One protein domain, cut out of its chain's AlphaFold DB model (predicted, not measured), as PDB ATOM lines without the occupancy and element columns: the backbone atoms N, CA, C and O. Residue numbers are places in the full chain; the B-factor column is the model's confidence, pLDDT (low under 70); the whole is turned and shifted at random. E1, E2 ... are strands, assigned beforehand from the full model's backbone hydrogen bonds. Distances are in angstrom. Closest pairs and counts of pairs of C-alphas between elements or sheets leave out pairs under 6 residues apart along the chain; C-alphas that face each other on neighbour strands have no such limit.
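What this domain is: This is residues 22 to 151 of the 561 residues of an uncharacterized protein of Armatimonadetes bacterium (UniProt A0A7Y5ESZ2). Two twisted sheets lie face to face as a sandwich, E2 E3 E9 E5 E7 over E1 E4 E8 E6, with the strands of both running nearly along one long axis. The links E4 to E5 and E8 to E9 make the far ends of this rod, and the chain changes sheet at seven of its eight links. The printed part has 130 residues, with no named helix and nine strands, E1 to E9 along the chain, both sheets antiparallel in the orders just given; the class is all strand. The whole is compact, with a radius of gyration of the C-alphas of 15.3 A, and spans 57 by 25 by 22 A.

Where its parts are: Find C-alpha 22 at (-47.317, 35.781, -13.284); there E1 begins and runs to residue 28. E2 is residues 32 to 39, and E3 is residues 45 to 53, 20.8 A long. Next come E4, residues 61 to 71, 31.1 A, and E5, residues 80 to 90, 33.9 A. E6 is residues 96 to 100, and E7 residues 109 to 114. Look for C-alpha 118 at (-52.793, 39.900, -20.096), where E8 begins, the longest strand by residues; it runs 30.6 A to residue 130. E9, residues 141 to 150, runs 29.8 A to C-alpha 150 at (-59.747, 40.042, -5.061).

How they stand to each other: Start with the five-strand sheet at its edge strand E2, which forms a hairpin with E3; N 35 and O 49 are 2.8 A apart. From E3 step to E9, where N 50 and O 144 are 2.8 A apart. E9 is antiparallel to E5, with N 145 and O 86 at 2.7 A, and E5 to the edge strand E7, with N 81 and O 113 at 2.8 A. In the other sheet, edge strand E1 pairs with E4 by N 24 and O 68, 3.0 A, E4 with E8 by N 69 and O 119, 2.8 A, and E8 with edge strand E6 by N 97 and O 128, 2.8 A. Between the sheets, the closest C-alphas of E8 and E9 are those of Val 127 and Ser 142, 6.0 A apart. E1 and E5 are apart.

The domain as a whole: The C-alphas farthest apart, those of Ala 77 and Phe 135, are 56.8 A apart. The printed part has no cut, and no link between strands is long. The mean pLDDT of the printed part is 85.5; look for values under 70 at residue 39, residues 73 to 74, 92 to 94 and 133 to 138.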
ATOM      1  N   SER A  22     -48.604  36.229 -12.764       85.88
ATOM      2  CA  SER A  22     -47.317  35.781 -13.284       85.88
ATOM      3  C   SER A  22     -46.765  36.855 -14.215       85.88
ATOM      4  O   SER A  22     -47.533  37.545 -14.880       85.88
ATOM      5  N   GLY A  23     -45.449  37.029 -14.265       86.88
ATOM      6  CA  GLY A  23     -44.797  37.991 -15.141       86.88
ATOM      7  C   GLY A  23     -43.614  37.393 -15.888       86.88
ATOM      8  O   GLY A  23     -42.909  36.532 -15.371       86.88
ATOM      9  N   TRP A  24     -43.378  37.876 -17.106       87.06
ATOM     10  CA  TRP A  24     -42.238  37.492 -17.941       87.06
ATOM     11  C   TRP A  24     -41.778  38.667 -18.813       87.06
ATOM     12  O   TRP A  24     -42.258  39.793 -18.661       87.06
ATOM     13  N   ASN A  25     -40.794  38.426 -19.687       86.94
ATOM     14  CA  ASN A  25     -40.104  39.473 -20.450       86.94
ATOM     15  C   ASN A  25     -39.510  40.546 -19.520       86.94
ATOM     16  O   ASN A  25     -39.714  41.749 -19.687       86.94
ATOM     17  N   GLY A  26     -38.825  40.079 -18.472       87.00
ATOM     18  CA  GLY A  26     -38.107  40.925 -17.533       87.00
ATOM     19  C   GLY A  26     -36.615  40.995 -17.848       87.00
ATOM     20  O   GLY A  26     -35.999  39.983 -18.177       87.00
ATOM     21  N   TRP A  27     -36.024  42.176 -17.689       92.56
ATOM     22  CA  TRP A  27     -34.575  42.389 -17.722       92.56
ATOM     23  C   TRP A  27     -34.147  43.085 -16.438       92.56
ATOM     24  O   TRP A  27     -34.787  44.054 -16.029       92.56
ATOM     25  N   LEU A  28     -33.060  42.627 -15.820       92.69
ATOM     26  CA  LEU A  28     -32.504  43.214 -14.604       92.69
ATOM     27  C   LEU A  28     -31.008  43.465 -14.805       92.69
ATOM     28  O   LEU A  28     -30.229  42.519 -14.914       92.69
ATOM     29  N   ASP A  29     -30.594  44.730 -14.826       92.81
ATOM     30  CA  ASP A  29     -29.173  45.054 -14.711       92.81
ATOM     31  C   ASP A  29     -28.646  44.753 -13.288       92.81
ATOM     32  O   ASP A  29     -29.420  44.737 -12.325       92.81
ATOM     33  N   PRO A  30     -27.321  44.594 -13.097       85.81
ATOM     34  CA  PRO A  30     -26.734  44.452 -11.764       85.81
ATOM     35  C   PRO A  30     -27.151  45.591 -10.819       85.81
ATOM     36  O   PRO A  30     -27.009  46.766 -11.165       85.81
ATOM     37  N   GLY A  31     -27.649  45.238  -9.629       80.12
ATOM     38  CA  GLY A  31     -28.179  46.200  -8.651       80.12
ATOM     39  C   GLY A  31     -29.680  46.474  -8.756       80.12
ATOM     40  O   GLY A  31     -30.222  47.240  -7.954       80.12
ATOM     41  N   VAL A  32     -30.348  45.851  -9.729       90.94
ATOM     42  CA  VAL A  32     -31.801  45.850  -9.884       90.94
ATOM     43  C   VAL A  32     -32.330  44.467  -9.519       90.94
ATOM     44  O   VAL A  32     -31.807  43.449  -9.963       90.94
ATOM     45  N   TYR A  33     -33.374  44.434  -8.702       91.12
ATOM     46  CA  TYR A  33     -33.950  43.211  -8.165       91.12
ATOM     47  C   TYR A  33     -35.451  43.184  -8.426       91.12
ATOM     48  O   TYR A  33     -36.129  44.211  -8.341       91.12
ATOM     49  N   PHE A  34     -35.968  41.994  -8.704       90.50
ATOM     50  CA  PHE A  34     -37.392  41.714  -8.622       90.50
ATOM     51  C   PHE A  34     -37.663  41.014  -7.293       90.50
ATOM     52  O   PHE A  34     -37.216  39.892  -7.064       90.50
ATOM     53  N   GLU A  35     -38.339  41.720  -6.399       89.56
ATOM     54  CA  GLU A  35     -38.643  41.282  -5.046       89.56
ATOM     55  C   GLU A  35     -40.130  40.942  -4.956       89.56
ATOM     56  O   GLU A  35     -40.987  41.747  -5.316       89.56
ATOM     57  N   VAL A  36     -40.446  39.744  -4.473       84.38
ATOM     58  CA  VAL A  36     -41.827  39.320  -4.238       84.38
ATOM     59  C   VAL A  36     -42.104  39.410  -2.747       84.38
ATOM     60  O   VAL A  36     -41.533  38.671  -1.954       84.38
ATOM     61  N   LEU A  37     -42.976  40.346  -2.381       81.19
ATOM     62  CA  LEU A  37     -43.370  40.624  -1.001       81.19
ATOM     63  C   LEU A  37     -44.497  39.687  -0.536       81.19
ATOM     64  O   LEU A  37     -44.664  39.463   0.659       81.19
ATOM     65  N   SER A  38     -45.262  39.128  -1.481       75.19
ATOM     66  CA  SER A  38     -46.199  38.022  -1.258       75.19
ATOM     67  C   SER A  38     -46.265  37.136  -2.506       75.19
ATOM     68  O   SER A  38     -46.644  37.617  -3.579       75.19
ATOM     69  N   GLY A  39     -45.883  35.860  -2.372       69.12
ATOM     70  CA  GLY A  39     -45.789  34.874  -3.457       69.12
ATOM     71  C   GLY A  39     -44.399  34.240  -3.611       69.12
ATOM     72  O   GLY A  39     -43.618  34.198  -2.663       69.12
ATOM     73  N   SER A  40     -44.095  33.749  -4.813       73.00
ATOM     74  CA  SER A  40     -42.892  32.994  -5.184       73.00
ATOM     75  C   SER A  40     -42.341  33.389  -6.570       73.00
ATOM     76  O   SER A  40     -42.484  32.676  -7.566       73.00
ATOM     77  N   GLY A  41     -41.624  34.515  -6.625       75.19
ATOM     78  CA  GLY A  41     -40.885  34.952  -7.819       75.19
ATOM     79  C   GLY A  41     -41.773  35.367  -9.000       75.19
ATOM     80  O   GLY A  41     -42.956  35.646  -8.837       75.19
ATOM     81  N   TYR A  42     -41.193  35.427 -10.203       78.50
ATOM     82  CA  TYR A  42     -41.883  35.869 -11.424       78.50
ATOM     83  C   TYR A  42     -43.117  35.038 -11.780       78.50
ATOM     84  O   TYR A  42     -44.085  35.575 -12.304       78.50
ATOM     85  N   ASN A  43     -43.103  33.739 -11.484       77.31
ATOM     86  CA  ASN A  43     -44.139  32.825 -11.961       77.31
ATOM     87  C   ASN A  43     -45.419  32.855 -11.120       77.31
ATOM     88  O   ASN A  43     -46.431  32.332 -11.568       77.31
ATOM     89  N   SER A  44     -45.377  33.433  -9.919       79.12
ATOM     90  CA  SER A  44     -46.526  33.479  -9.021       79.12
ATOM     91  C   SER A  44     -46.309  34.548  -7.961       79.12
ATOM     92  O   SER A  44     -45.505  34.372  -7.049       79.12
ATOM     93  N   PHE A  45     -47.047  35.646  -8.028       78.94
ATOM     94  CA  PHE A  45     -47.035  36.660  -6.985       78.94
ATOM     95  C   PHE A  45     -48.401  37.316  -6.798       78.94
ATOM     96  O   PHE A  45     -49.180  37.496  -7.729       78.94
ATOM     97  N   GLN A  46     -48.683  37.688  -5.555       84.25
ATOM     98  CA  GLN A  46     -49.769  38.596  -5.197       84.25
ATOM     99  C   GLN A  46     -49.244  40.029  -5.095       84.25
ATOM    100  O   GLN A  46     -49.939  40.982  -5.442       84.25
ATOM    101  N   TRP A  47     -48.021  40.190  -4.591       89.31
ATOM    102  CA  TRP A  47     -47.391  41.488  -4.426       89.31
ATOM    103  C   TRP A  47     -45.924  41.401  -4.804       89.31
ATOM    104  O   TRP A  47     -45.161  40.670  -4.169       89.31
ATOM    105  N   ALA A  48     -45.534  42.159  -5.821       90.38
ATOM    106  CA  ALA A  48     -44.157  42.222  -6.273       90.38
ATOM    107  C   ALA A  48     -43.706  43.654  -6.538       90.38
ATOM    108  O   ALA A  48     -44.505  44.558  -6.807       90.38
ATOM    109  N   GLN A  49     -42.394  43.838  -6.469       93.69
ATOM    110  CA  GLN A  49     -41.718  45.101  -6.655       93.69
ATOM    111  C   GLN A  49     -40.469  44.908  -7.511       93.69
ATOM    112  O   GLN A  49     -39.598  44.095  -7.221       93.69
ATOM    113  N   LEU A  50     -40.351  45.725  -8.547       94.19
ATOM    114  CA  LEU A  50     -39.118  45.940  -9.275       94.19
ATOM    115  C   LEU A  50     -38.375  47.097  -8.601       94.19
ATOM    116  O   LEU A  50     -38.883  48.218  -8.577       94.19
ATOM    117  N   ARG A  51     -37.201  46.835  -8.025       92.56
ATOM    118  CA  ARG A  51     -36.433  47.812  -7.239       92.56
ATOM    119  C   ARG A  51     -35.018  47.978  -7.768       92.56
ATOM    120  O   ARG A  51     -34.334  47.001  -8.041       92.56
ATOM    121  N   ALA A  52     -34.554  49.214  -7.838       90.38
ATOM    122  CA  ALA A  52     -33.157  49.569  -8.017       90.38
ATOM    123  C   ALA A  52     -32.677  50.217  -6.715       90.38
ATOM    124  O   ALA A  52     -33.166  51.284  -6.339       90.38
ATOM    125  N   ASP A  53     -31.768  49.542  -6.015       86.25
ATOM    126  CA  ASP A  53     -31.260  49.967  -4.708       86.25
ATOM    127  C   ASP A  53     -29.754  49.713  -4.625       86.25
ATOM    128  O   ASP A  53     -29.287  48.770  -3.983       86.25
ATOM    129  N   GLN A  54     -28.993  50.517  -5.366       79.12
ATOM    130  CA  GLN A  54     -27.539  50.457  -5.367       79.12
ATOM    131  C   GLN A  54     -26.940  51.795  -5.809       79.12
ATOM    132  O   GLN A  54     -27.528  52.540  -6.597       79.12
ATOM    133  N   ASP A  55     -25.724  52.068  -5.348       76.19
ATOM    134  CA  ASP A  55     -24.876  53.089  -5.945       76.19
ATOM    135  C   ASP A  55     -24.422  52.656  -7.344       76.19
ATOM    136  O   ASP A  55     -23.946  51.541  -7.556       76.19
ATOM    137  N   VAL A  56     -24.541  53.566  -8.310       77.62
ATOM    138  CA  VAL A  56     -24.095  53.353  -9.693       77.62
ATOM    139  C   VAL A  56     -22.843  54.183  -9.994       77.62
ATOM    140  O   VAL A  56     -22.827  55.375  -9.655       77.62
ATOM    141  N   PRO A  57     -21.797  53.598 -10.622       79.94
ATOM    142  CA  PRO A  57     -20.579  54.322 -10.986       79.94
ATOM    143  C   PRO A  57     -20.845  55.582 -11.830       79.94
ATOM    144  O   PRO A  57     -21.856  55.639 -12.539       79.94
ATOM    145  N   PRO A  58     -19.946  56.583 -11.812       79.75
ATOM    146  CA  PRO A  58     -20.042  57.756 -12.683       79.75
ATOM    147  C   PRO A  58     -20.289  57.381 -14.149       79.75
ATOM    148  O   PRO A  58     -19.661  56.457 -14.661       79.75
ATOM    149  N   ARG A  59     -21.176  58.116 -14.833       78.81
ATOM    150  CA  ARG A  59     -21.532  57.927 -16.256       78.81
ATOM    151  C   ARG A  59     -22.169  56.569 -16.588       78.81
ATOM    152  O   ARG A  59     -22.173  56.176 -17.752       78.81
ATOM    153  N   THR A  60     -22.720  55.860 -15.602       84.38
ATOM    154  CA  THR A  60     -23.399  54.573 -15.833       84.38
ATOM    155  C   THR A  60     -24.892  54.631 -15.531       84.38
ATOM    156  O   THR A  60     -25.348  55.369 -14.650       84.38
ATOM    157  N   VAL A  61     -25.651  53.837 -16.294       87.75
ATOM    158  CA  VAL A  61     -27.083  53.585 -16.104       87.75
ATOM    159  C   VAL A  61     -27.272  52.154 -15.641       87.75
ATOM    160  O   VAL A  61     -26.577  51.250 -16.108       87.75
ATOM    161  N   ARG A  62     -28.237  51.958 -14.749       90.19
ATOM    162  CA  ARG A  62     -28.848  50.656 -14.522       90.19
ATOM    163  C   ARG A  62     -30.335  50.793 -14.739       90.19
ATOM    164  O   ARG A  62     -30.950  51.739 -14.236       90.19
ATOM    165  N   TYR A  63     -30.901  49.871 -15.492       91.69
ATOM    166  CA  TYR A  63     -32.335  49.760 -15.644       91.69
ATOM    167  C   TYR A  63     -32.786  48.332 -15.371       91.69
ATOM    168  O   TYR A  63     -32.055  47.360 -15.550       91.69
ATOM    169  N   GLY A  64     -34.024  48.217 -14.924       94.00
ATOM    170  CA  GLY A  64     -34.740  46.959 -14.934       94.00
ATOM    171  C   GLY A  64     -36.131  47.193 -15.473       94.00
ATOM    172  O   GLY A  64     -36.675  48.287 -15.305       94.00
ATOM    173  N   HIS A  65     -36.706  46.185 -16.110       94.56
ATOM    174  CA  HIS A  65     -38.093  46.218 -16.543       94.56
ATOM    175  C   HIS A  65     -38.767  44.864 -16.365       94.56
ATOM    176  O   HIS A  65     -38.111  43.826 -16.334       94.56
ATOM    177  N   LEU A  66     -40.089  44.908 -16.285       94.44
ATOM    178  CA  LEU A  66     -41.002  43.794 -16.479       94.44
ATOM    179  C   LEU A  66     -42.049  44.283 -17.480       94.44
ATOM    180  O   LEU A  66     -42.683  45.305 -17.220       94.44
ATOM    181  N   GLN A  67     -42.168  43.615 -18.628       95.12
ATOM    182  CA  GLN A  67     -43.039  44.052 -19.730       95.12
ATOM    183  C   GLN A  67     -44.397  43.369 -19.731       95.12
ATOM    184  O   GLN A  67     -45.383  43.993 -20.122       95.12
ATOM    185  N   THR A  68     -44.443  42.122 -19.265       93.88
ATOM    186  CA  THR A  68     -45.636  41.298 -19.389       93.88
ATOM    187  C   THR A  68     -46.076  40.761 -18.032       93.88
ATOM    188  O   THR A  68     -45.258  40.234 -17.275       93.88
ATOM    189  N   VAL A  69     -47.367  40.897 -17.726       93.69
ATOM    190  CA  VAL A  69     -48.029  40.335 -16.542       93.69
ATOM    191  C   VAL A  69     -49.348  39.684 -16.958       93.69
ATOM    192  O   VAL A  69     -50.195  40.328 -17.569       93.69
ATOM    193  N   LEU A  70     -49.543  38.425 -16.581       88.94
ATOM    194  CA  LEU A  70     -50.790  37.675 -16.697       88.94
ATOM    195  C   LEU A  70     -51.436  37.538 -15.325       88.94
ATOM    196  O   LEU A  70     -50.773  37.143 -14.368       88.94
ATOM    197  N   LEU A  71     -52.736  37.790 -15.242       86.38
ATOM    198  CA  LEU A  71     -53.534  37.405 -14.084       86.38
ATOM    199  C   LEU A  71     -53.857  35.918 -14.185       86.38
ATOM    200  O   LEU A  71     -54.578  35.503 -15.088       86.38
ATOM    201  N   THR A  72     -53.289  35.114 -13.295       73.25
ATOM    202  CA  THR A  72     -53.341  33.651 -13.392       73.25
ATOM    203  C   THR A  72     -54.612  33.097 -12.760       73.25
ATOM    204  O   THR A  72     -55.482  32.604 -13.473       73.25
ATOM    205  N   GLU A  73     -54.755  33.199 -11.436       66.25
ATOM    206  CA  GLU A  73     -55.804  32.505 -10.680       66.25
ATOM    207  C   GLU A  73     -56.284  33.325  -9.469       66.25
ATOM    208  O   GLU A  73     -55.562  34.146  -8.904       66.25
ATOM    209  N   GLY A  74     -57.524  33.102  -9.029       62.81
ATOM    210  CA  GLY A  74     -58.146  33.828  -7.916       62.81
ATOM    211  C   GLY A  74     -59.181  34.860  -8.371       62.81
ATOM    212  O   GLY A  74     -59.780  34.725  -9.434       62.81
ATOM    213  N   GLY A  75     -59.399  35.891  -7.554       70.25
ATOM    214  CA  GLY A  75     -60.491  36.846  -7.734       70.25
ATOM    215  C   GLY A  75     -61.691  36.546  -6.838       70.25
ATOM    216  O   GLY A  75     -61.646  35.660  -5.979       70.25
ATOM    217  N   ASP A  76     -62.747  37.343  -6.976       76.06
ATOM    218  CA  ASP A  76     -64.043  37.026  -6.372       76.06
ATOM    219  C   ASP A  76     -64.722  35.841  -7.092       76.06
ATOM    220  O   ASP A  76     -64.150  35.232  -7.994       76.06
ATOM    221  N   ALA A  77     -65.961  35.512  -6.724       73.31
ATOM    222  CA  ALA A  77     -66.703  34.404  -7.337       73.31
ATOM    223  C   ALA A  77     -66.968  34.561  -8.856       73.31
ATOM    224  O   ALA A  77     -67.473  33.635  -9.485       73.31
ATOM    225  N   PHE A  78     -66.629  35.711  -9.449       79.69
ATOM    226  CA  PHE A  78     -66.746  36.010 -10.879       79.69
ATOM    227  C   PHE A  78     -65.365  36.131 -11.560       79.69
ATOM    228  O   PHE A  78     -65.271  36.465 -12.745       79.69
ATOM    229  N   GLY A  79     -64.283  35.854 -10.821       78.12
ATOM    230  CA  GLY A  79     -62.898  35.941 -11.285       78.12
ATOM    231  C   GLY A  79     -62.350  37.367 -11.350       78.12
ATOM    232  O   GLY A  79     -61.331  37.590 -12.004       78.12
ATOM    233  N   ARG A  80     -63.011  38.343 -10.710       86.69
ATOM    234  CA  ARG A  80     -62.601  39.754 -10.738       86.69
ATOM    235  C   ARG A  80     -61.517  40.046  -9.712       86.69
ATOM    236  O   ARG A  80     -61.591  39.631  -8.551       86.69
ATOM    237  N   MET A  81     -60.538  40.834 -10.128       89.00
ATOM    238  CA  MET A  81     -59.374  41.233  -9.348       89.00
ATOM    239  C   MET A  81     -59.162  42.742  -9.417       89.00
ATOM    240  O   MET A  81     -59.498  43.392 -10.403       89.00
ATOM    241  N   VAL A  82     -58.550  43.304  -8.381       91.50
ATOM    242  CA  VAL A  82     -58.074  44.687  -8.378       91.50
ATOM    243  C   VAL A  82     -56.555  44.688  -8.409       91.50
ATOM    244  O   VAL A  82     -55.904  43.982  -7.638       91.50
ATOM    245  N   LEU A  83     -56.000  45.501  -9.300       93.75
ATOM    246  CA  LEU A  83     -54.574  45.719  -9.452       93.75
ATOM    247  C   LEU A  83     -54.260  47.135  -8.995       93.75
ATOM    248  O   LEU A  83     -54.903  48.102  -9.411       93.75
ATOM    249  N   PHE A  84     -53.243  47.250  -8.154       95.62
ATOM    250  CA  PHE A  84     -52.759  48.523  -7.664       95.62
ATOM    251  C   PHE A  84     -51.277  48.683  -7.970       95.62
ATOM    252  O   PHE A  84     -50.426  47.959  -7.446       95.62
ATOM    253  N   TRP A  85     -50.982  49.658  -8.820       95.81
ATOM    254  CA  TRP A  85     -49.638  50.011  -9.242       95.81
ATOM    255  C   TRP A  85     -49.180  51.230  -8.454       95.81
ATOM    256  O   TRP A  85     -49.863  52.254  -8.418       95.81
ATOM    257  N   SER A  86     -48.015  51.142  -7.823       95.94
ATOM    258  CA  SER A  86     -47.433  52.269  -7.093       95.94
ATOM    259  C   SER A  86     -45.930  52.329  -7.296       95.94
ATOM    260  O   SER A  86     -45.279  51.304  -7.476       95.94
ATOM    261  N   GLY A  87     -45.372  53.535  -7.298       94.50
ATOM    262  CA  GLY A  87     -43.941  53.738  -7.450       94.50
ATOM    263  C   GLY A  87     -43.410  54.748  -6.449       94.50
ATOM    264  O   GLY A  87     -44.142  55.600  -5.943       94.50
ATOM    265  N   TYR A  88     -42.123  54.632  -6.150       93.38
ATOM    266  CA  TYR A  88     -41.420  55.544  -5.263       93.38
ATOM    267  C   TYR A  88     -40.009  55.805  -5.781       93.38
ATOM    268  O   TYR A  88     -39.347  54.918  -6.322       93.38
ATOM    269  N   GLN A  89     -39.536  57.031  -5.578       91.25
ATOM    270  CA  GLN A  89     -38.171  57.432  -5.890       91.25
ATOM    271  C   GLN A  89     -37.592  58.282  -4.760       91.25
ATOM    272  O   GLN A  89     -38.260  59.174  -4.234       91.25
ATOM    273  N   GLN A  90     -36.338  58.016  -4.411       85.06
ATOM    274  CA  GLN A  90     -35.561  58.816  -3.472       85.06
ATOM    275  C   GLN A  90     -34.557  59.653  -4.264       85.06
ATOM    276  O   GLN A  90     -33.811  59.099  -5.067       85.06
ATOM    277  N   ASN A  91     -34.494  60.963  -4.001       73.56
ATOM    278  CA  ASN A  91     -33.633  61.910  -4.728       73.56
ATOM    279  C   ASN A  91     -34.021  62.061  -6.221       73.56
ATOM    280  O   ASN A  91     -33.172  61.929  -7.102       73.56
ATOM    281  N   GLY A  92     -35.315  62.317  -6.480       62.66
ATOM    282  CA  GLY A  92     -35.938  62.379  -7.814       62.66
ATOM    283  C   GLY A  92     -35.324  63.370  -8.823       62.66
ATOM    284  O   GLY A  92     -34.451  64.169  -8.493       62.66
ATOM    285  N   GLY A  93     -35.785  63.295 -10.078       67.38
ATOM    286  CA  GLY A  93     -35.225  64.007 -11.241       67.38
ATOM    287  C   GLY A  93     -34.626  63.024 -12.256       67.38
ATOM    288  O   GLY A  93     -35.142  61.921 -12.419       67.38
ATOM    289  N   ASP A  94     -33.507  63.366 -12.900       61.81
ATOM    290  CA  ASP A  94     -32.814  62.480 -13.863       61.81
ATOM    291  C   ASP A  94     -31.998  61.343 -13.211       61.81
ATOM    292  O   ASP A  94     -31.327  60.571 -13.892       61.81
ATOM    293  N   ARG A  95     -32.038  61.226 -11.877       78.94
ATOM    294  CA  ARG A  95     -31.143  60.355 -11.089       78.94
ATOM    295  C   ARG A  95     -31.755  59.007 -10.716       78.94
ATOM    296  O   ARG A  95     -31.049  58.002 -10.677       78.94
ATOM    297  N   SER A  96     -33.049  58.993 -10.431       87.75
ATOM    298  CA  SER A  96     -33.843  57.811 -10.097       87.75
ATOM    299  C   SER A  96     -35.221  58.024 -10.699       87.75
ATOM    300  O   SER A  96     -35.826  59.058 -10.429       87.75
ATOM    301  N   GLN A  97     -35.685  57.094 -11.521       91.19
ATOM    302  CA  GLN A  97     -36.914  57.213 -12.297       91.19
ATOM    303  C   GLN A  97     -37.625  55.867 -12.313       91.19
ATOM    304  O   GLN A  97     -36.971  54.830 -12.430       91.19
ATOM    305  N   TYR A  98     -38.951  55.884 -12.253       94.31
ATOM    306  CA  TYR A  98     -39.761  54.696 -12.491       94.31
ATOM    307  C   TYR A  98     -40.829  54.972 -13.546       94.31
ATOM    308  O   TYR A  98     -41.243  56.113 -13.750       94.31
ATOM    309  N   TRP A  99     -41.292  53.912 -14.196       95.75
ATOM    310  CA  TRP A  99     -42.447  53.935 -15.079       95.75
ATOM    311  C   TRP A  99     -43.461  52.909 -14.605       95.75
ATOM    312  O   TRP A  99     -43.092  51.796 -14.220       95.75
ATOM    313  N   LEU A 100     -44.729  53.297 -14.681       96.31
ATOM    314  CA  LEU A 100     -45.873  52.399 -14.615       96.31
ATOM    315  C   LEU A 100     -46.707  52.674 -15.862       96.31
ATOM    316  O   LEU A 100     -46.962  53.838 -16.167       96.31
ATOM    317  N   HIS A 101     -47.112  51.634 -16.591       94.62
ATOM    318  CA  HIS A 101     -47.964  51.785 -17.781       94.62
ATOM    319  C   HIS A 101     -47.428  52.805 -18.806       94.62
ATOM    320  O   HIS A 101     -48.157  53.663 -19.293       94.62
ATOM    321  N   ASN A 102     -46.131  52.754 -19.127       95.31
ATOM    322  CA  ASN A 102     -45.438  53.716 -20.006       95.31
ATOM    323  C   ASN A 102     -45.373  55.174 -19.510       95.31
ATOM    324  O   ASN A 102     -44.728  55.999 -20.161       95.31
ATOM    325  N   VAL A 103     -45.936  55.498 -18.346       95.69
ATOM    326  CA  VAL A 103     -45.923  56.850 -17.780       95.69
ATOM    327  C   VAL A 103     -44.750  56.998 -16.811       95.69
ATOM    328  O   VAL A 103     -44.632  56.256 -15.836       95.69
ATOM    329  N   LEU A 104     -43.865  57.963 -17.088       93.75
ATOM    330  CA  LEU A 104     -42.755  58.316 -16.198       93.75
ATOM    331  C   LEU A 104     -43.305  58.942 -14.913       93.75
ATOM    332  O   LEU A 104     -44.095  59.879 -14.984       93.75
ATOM    333  N   ASN A 105     -42.834  58.470 -13.758       91.56
ATOM    334  CA  ASN A 105     -43.235  58.954 -12.435       91.56
ATOM    335  C   ASN A 105     -44.762  58.993 -12.263       91.56
ATOM    336  O   ASN A 105     -45.317  59.964 -11.748       91.56
ATOM    337  N   ALA A 106     -45.428  57.945 -12.750       92.44
ATOM    338  CA  ALA A 106     -46.876  57.835 -12.731       92.44
ATOM    339  C   ALA A 106     -47.440  57.949 -11.308       92.44
ATOM    340  O   ALA A 106     -46.959  57.292 -10.381       92.44
ATOM    341  N   SER A 107     -48.520  58.719 -11.154       92.56
ATOM    342  CA  SER A 107     -49.376  58.625  -9.968       92.56
ATOM    343  C   SER A 107     -49.853  57.178  -9.768       92.56
ATOM    344  O   SER A 107     -49.976  56.452 -10.756       92.56
ATOM    345  N   PRO A 108     -50.150  56.741  -8.527       94.06
ATOM    346  CA  PRO A 108     -50.648  55.390  -8.291       94.06
ATOM    347  C   PRO A 108     -51.886  55.075  -9.136       94.06
ATOM    348  O   PRO A 108     -52.802  55.895  -9.216       94.06
ATOM    349  N   ILE A 109     -51.911  53.890  -9.739       94.75
ATOM    350  CA  ILE A 109     -52.965  53.455 -10.661       94.75
ATOM    351  C   ILE A 109     -53.739  52.325  -9.989       94.75
ATOM    352  O   ILE A 109     -53.164  51.288  -9.663       94.75
ATOM    353  N   LEU A 110     -55.041  52.522  -9.795       93.62
ATOM    354  CA  LEU A 110     -55.975  51.470  -9.406       93.62
ATOM    355  C   LEU A 110     -56.759  51.053 -10.648       93.62
ATOM    356  O   LEU A 110     -57.363  51.904 -11.296       93.62
ATOM    357  N   GLN A 111     -56.771  49.763 -10.966       93.00
ATOM    358  CA  GLN A 111     -57.521  49.240 -12.105       93.00
ATOM    359  C   GLN A 111     -58.171  47.897 -11.772       93.00
ATOM    360  O   GLN A 111     -57.672  47.143 -10.934       93.00
ATOM    361  N   GLY A 112     -59.285  47.603 -12.439       91.94
ATOM    362  CA  GLY A 112     -59.870  46.266 -12.453       91.94
ATOM    363  C   GLY A 112     -59.143  45.351 -13.438       91.94
ATOM    364  O   GLY A 112     -58.482  45.815 -14.369       91.94
ATOM    365  N   GLY A 113     -59.263  44.049 -13.217       89.44
ATOM    366  CA  GLY A 113     -58.903  43.012 -14.173       89.44
ATOM    367  C   GLY A 113     -59.604  41.699 -13.840       89.44
ATOM    368  O   GLY A 113     -60.279  41.577 -12.813       89.44
ATOM    369  N   ARG A 114     -59.417  40.697 -14.694       86.12
ATOM    370  CA  ARG A 114     -60.012  39.366 -14.546       86.12
ATOM    371  C   ARG A 114     -58.949  38.282 -14.664       86.12
ATOM    372  O   ARG A 114     -57.959  38.468 -15.369       86.12
ATOM    373  N   ALA A 115     -59.157  37.145 -14.008       80.38
ATOM    374  CA  ALA A 115     -58.346  35.955 -14.261       80.38
ATOM    375  C   ALA A 115     -58.281  35.661 -15.778       80.38
ATOM    376  O   ALA A 115     -59.299  35.700 -16.469       80.38
ATOM    377  N   GLY A 116     -57.073  35.429 -16.291       82.50
ATOM    378  CA  GLY A 116     -56.759  35.295 -17.715       82.50
ATOM    379  C   GLY A 116     -56.363  36.595 -18.429       82.50
ATOM    380  O   GLY A 116     -55.890  36.527 -19.563       82.50
ATOM    381  N   ALA A 117     -56.514  37.773 -17.811       87.31
ATOM    382  CA  ALA A 117     -56.157  39.041 -18.451       87.31
ATOM    383  C   ALA A 117     -54.634  39.225 -18.571       87.31
ATOM    384  O   ALA A 117     -53.891  39.026 -17.607       87.31
ATOM    385  N   LEU A 118     -54.192  39.658 -19.755       92.25
ATOM    386  CA  LEU A 118     -52.793  39.900 -20.096       92.25
ATOM    387  C   LEU A 118     -52.515  41.403 -20.218       92.25
ATOM    388  O   LEU A 118     -53.158  42.100 -20.999       92.25
ATOM    389  N   TYR A 119     -51.508  41.878 -19.496       93.56
ATOM    390  CA  TYR A 119     -50.951  43.220 -19.623       93.56
ATOM    391  C   TYR A 119     -49.575  43.103 -20.262       93.56
ATOM    392  O   TYR A 119     -48.664  42.555 -19.645       93.56
ATOM    393  N   ASP A 120     -49.421  43.611 -21.481       94.75
ATOM    394  CA  ASP A 120     -48.164  43.541 -22.226       94.75
ATOM    395  C   ASP A 120     -47.823  44.898 -22.842       94.75
ATOM    396  O   ASP A 120     -48.528  45.396 -23.722       94.75
ATOM    397  N   MET A 121     -46.769  45.542 -22.335       94.88
ATOM    398  CA  MET A 121     -46.326  46.843 -22.841       94.88
ATOM    399  C   MET A 121     -44.850  47.136 -22.515       94.88
ATOM    400  O   MET A 121     -44.346  46.705 -21.475       94.88
ATOM    401  N   PRO A 122     -44.144  47.941 -23.342       91.44
ATOM    402  CA  PRO A 122     -42.687  48.106 -23.248       91.44
ATOM    403  C   PRO A 122     -42.156  48.588 -21.893       91.44
ATOM    404  O   PRO A 122     -41.036  48.238 -21.518       91.44
ATOM    405  N   ARG A 123     -42.929  49.409 -21.170       91.75
ATOM    406  CA  ARG A 123     -42.608  49.893 -19.820       91.75
ATOM    407  C   ARG A 123     -43.797  49.691 -18.875       91.75
ATOM    408  O   ARG A 123     -44.271  50.653 -18.266       91.75
ATOM    409  N   LEU A 124     -44.294  48.454 -18.778       94.62
ATOM    410  CA  LEU A 124     -45.348  48.094 -17.820       94.62
ATOM    411  C   LEU A 124     -44.905  48.409 -16.385       94.62
ATOM    412  O   LEU A 124     -45.554  49.195 -15.698       94.62
ATOM    413  N   MET A 125     -43.749  47.876 -15.984       95.38
ATOM    414  CA  MET A 125     -42.985  48.328 -14.823       95.38
ATOM    415  C   MET A 125     -41.537  48.529 -15.250       95.38
ATOM    416  O   MET A 125     -40.908  47.610 -15.771       95.38
ATOM    417  N   GLN A 126     -40.981  49.713 -15.013       95.69
ATOM    418  CA  GLN A 126     -39.565  49.971 -15.260       95.69
ATOM    419  C   GLN A 126     -38.983  50.814 -14.136       95.69
ATOM    420  O   GLN A 126     -39.636  51.724 -13.633       95.69
ATOM    421  N   VAL A 127     -37.734  50.543 -13.776       94.81
ATOM    422  CA  VAL A 127     -36.930  51.400 -12.902       94.81
ATOM    423  C   VAL A 127     -35.626  51.748 -13.595       94.81
ATOM    424  O   VAL A 127     -35.079  50.959 -14.367       94.81
ATOM    425  N   ARG A 128     -35.120  52.944 -13.320       91.69
ATOM    426  CA  ARG A 128     -33.842  53.435 -13.823       91.69
ATOM    427  C   ARG A 128     -33.149  54.229 -12.732       91.69
ATOM    428  O   ARG A 128     -33.742  55.125 -12.137       91.69
ATOM    429  N   ILE A 129     -31.871  53.946 -12.533       89.38
ATOM    430  CA  ILE A 129     -30.964  54.777 -11.743       89.38
ATOM    431  C   ILE A 129     -29.783  55.194 -12.622       89.38
ATOM    432  O   ILE A 129     -29.266  54.405 -13.415       89.38
ATOM    433  N   TRP A 130     -29.387  56.460 -12.527       85.25
ATOM    434  CA  TRP A 130     -28.379  57.071 -13.397       85.25
ATOM    435  C   TRP A 130     -27.456  58.004 -12.610       85.25
ATOM    436  O   TRP A 130     -27.908  58.751 -11.733       85.25
ATOM    437  N   ASN A 131     -26.154  57.963 -12.922       79.31
ATOM    438  CA  ASN A 131     -25.147  58.839 -12.323       79.31
ATOM    439  C   ASN A 131     -24.501  59.783 -13.341       79.31
ATOM    440  O   ASN A 131     -23.618  59.384 -14.099       79.31
ATOM    441  N   GLU A 132     -24.874  61.062 -13.305       72.00
ATOM    442  CA  GLU A 132     -24.296  62.082 -14.195       72.00
ATOM    443  C   GLU A 132     -22.963  62.652 -13.683       72.00
ATOM    444  O   GLU A 132     -22.223  63.278 -14.439       72.00
ATOM    445  N   GLN A 133     -22.658  62.483 -12.391       66.44
ATOM    446  CA  GLN A 133     -21.596  63.223 -11.708       66.44
ATOM    447  C   GLN A 133     -20.280  62.437 -11.680       66.44
ATOM    448  O   GLN A 133     -20.274  61.225 -11.489       66.44
ATOM    449  N   LEU A 134     -19.150  63.143 -11.833       59.25
ATOM    450  CA  LEU A 134     -17.810  62.541 -11.783       59.25
ATOM    451  C   LEU A 134     -17.368  62.129 -10.364       59.25
ATOM    452  O   LEU A 134     -16.514  61.259 -10.244       59.25
ATOM    453  N   PHE A 135     -17.930  62.730  -9.301       55.16
ATOM    454  CA  PHE A 135     -17.387  62.612  -7.935       55.16
ATOM    455  C   PHE A 135     -18.443  62.640  -6.813       55.16
ATOM    456  O   PHE A 135     -18.217  63.265  -5.778       55.16
ATOM    457  N   SER A 136     -19.601  61.991  -6.970       57.59
ATOM    458  CA  SER A 136     -20.539  61.846  -5.845       57.59
ATOM    459  C   SER A 136     -21.002  60.405  -5.636       57.59
ATOM    460  O   SER A 136     -21.495  59.730  -6.544       57.59
ATOM    461  N   TRP A 137     -20.825  59.954  -4.395       59.69
ATOM    462  CA  TRP A 137     -21.418  58.745  -3.839       59.69
ATOM    463  C   TRP A 137     -22.721  59.171  -3.168       59.69
ATOM    464  O   TRP A 137     -22.701  59.813  -2.118       59.69
ATOM    465  N   GLN A 138     -23.852  58.915  -3.821       68.19
ATOM    466  CA  GLN A 138     -25.170  59.207  -3.267       68.19
ATOM    467  C   GLN A 138     -26.069  57.984  -3.446       68.19
ATOM    468  O   GLN A 138     -26.236  57.561  -4.594       68.19
ATOM    469  N   PRO A 139     -26.699  57.485  -2.364       71.94
ATOM    470  CA  PRO A 139     -27.633  56.375  -2.458       71.94
ATOM    471  C   PRO A 139     -28.825  56.770  -3.330       71.94
ATOM    472  O   PRO A 139     -29.437  57.831  -3.151       71.94
ATOM    473  N   ARG A 140     -29.146  55.905  -4.293       81.25
ATOM    474  CA  ARG A 140     -30.267  56.065  -5.223       81.25
ATOM    475  C   ARG A 140     -31.238  54.922  -5.028       81.25
ATOM    476  O   ARG A 140     -30.836  53.763  -4.988       81.25
ATOM    477  N   TYR A 141     -32.513  55.270  -4.948       88.25
ATOM    478  CA  TYR A 141     -33.571  54.289  -4.816       88.25
ATOM    479  C   TYR A 141     -34.700  54.616  -5.777       88.25
ATOM    480  O   TYR A 141     -35.224  55.731  -5.786       88.25
ATOM    481  N   SER A 142     -35.082  53.630  -6.576       92.19
ATOM    482  CA  SER A 142     -36.285  53.678  -7.394       92.19
ATOM    483  C   SER A 142     -36.989  52.340  -7.322       92.19
ATOM    484  O   SER A 142     -36.346  51.292  -7.337       92.19
ATOM    485  N   ALA A 143     -38.309  52.371  -7.243       94.44
ATOM    486  CA  ALA A 143     -39.102  51.168  -7.181       94.44
ATOM    487  C   ALA A 143     -40.457  51.352  -7.857       94.44
ATOM    488  O   ALA A 143     -41.101  52.388  -7.701       94.44
ATOM    489  N   ALA A 144     -40.882  50.312  -8.562       95.44
ATOM    490  CA  ALA A 144     -42.215  50.133  -9.111       95.44
ATOM    491  C   ALA A 144     -42.813  48.870  -8.483       95.44
ATOM    492  O   ALA A 144     -42.137  47.850  -8.401       95.44
ATOM    493  N   SER A 145     -44.064  48.919  -8.044       95.31
ATOM    494  CA  SER A 145     -44.753  47.836  -7.342       95.31
ATOM    495  C   SER A 145     -46.106  47.550  -7.981       95.31
ATOM    496  O   SER A 145     -46.817  48.479  -8.360       95.31
ATOM    497  N   LEU A 146     -46.476  46.269  -8.008       95.06
ATOM    498  CA  LEU A 146     -47.802  45.770  -8.363       95.06
ATOM    499  C   LEU A 146     -48.352  44.931  -7.208       95.06
ATOM    500  O   LEU A 146     -47.739  43.937  -6.818       95.06
ATOM    501  N   TYR A 147     -49.510  45.320  -6.683       92.25
ATOM    502  CA  TYR A 147     -50.292  44.552  -5.720       92.25
ATOM    503  C   TYR A 147     -51.597  44.072  -6.363       92.25
ATOM    504  O   TYR A 147     -52.294  44.867  -6.991       92.25
ATOM    505  N   VAL A 148     -51.942  42.798  -6.180       89.81
ATOM    506  CA  VAL A 148     -53.164  42.182  -6.713       89.81
ATOM    507  C   VAL A 148     -54.033  41.657  -5.569       89.81
ATOM    508  O   VAL A 148     -53.597  40.872  -4.717       89.81
ATOM    509  N   SER A 149     -55.299  42.061  -5.542       83.38
ATOM    510  CA  SER A 149     -56.307  41.574  -4.597       83.38
ATOM    511  C   SER A 149     -57.573  41.105  -5.299       83.38
ATOM    512  O   SER A 149     -57.803  41.400  -6.468       83.38
ATOM    513  N   ASN A 150     -58.403  40.347  -4.585       82.31
ATOM    514  CA  ASN A 150     -59.747  40.042  -5.061       82.31
ATOM    515  C   ASN A 150     -60.579  41.331  -5.092       82.31
ATOM    516  O   ASN A 150     -60.399  42.204  -4.236       82.31
ATOM    517  N   ALA A 151     -61.503  41.432  -6.048       85.06
ATOM    518  CA  ALA A 151     -62.482  42.508  -6.044       85.06
ATOM    519  C   ALA A 151     -63.345  42.464  -4.768       85.06
ATOM    520  O   ALA A 151     -63.675  41.371  -4.290       85.06
TER     521      ALA A 151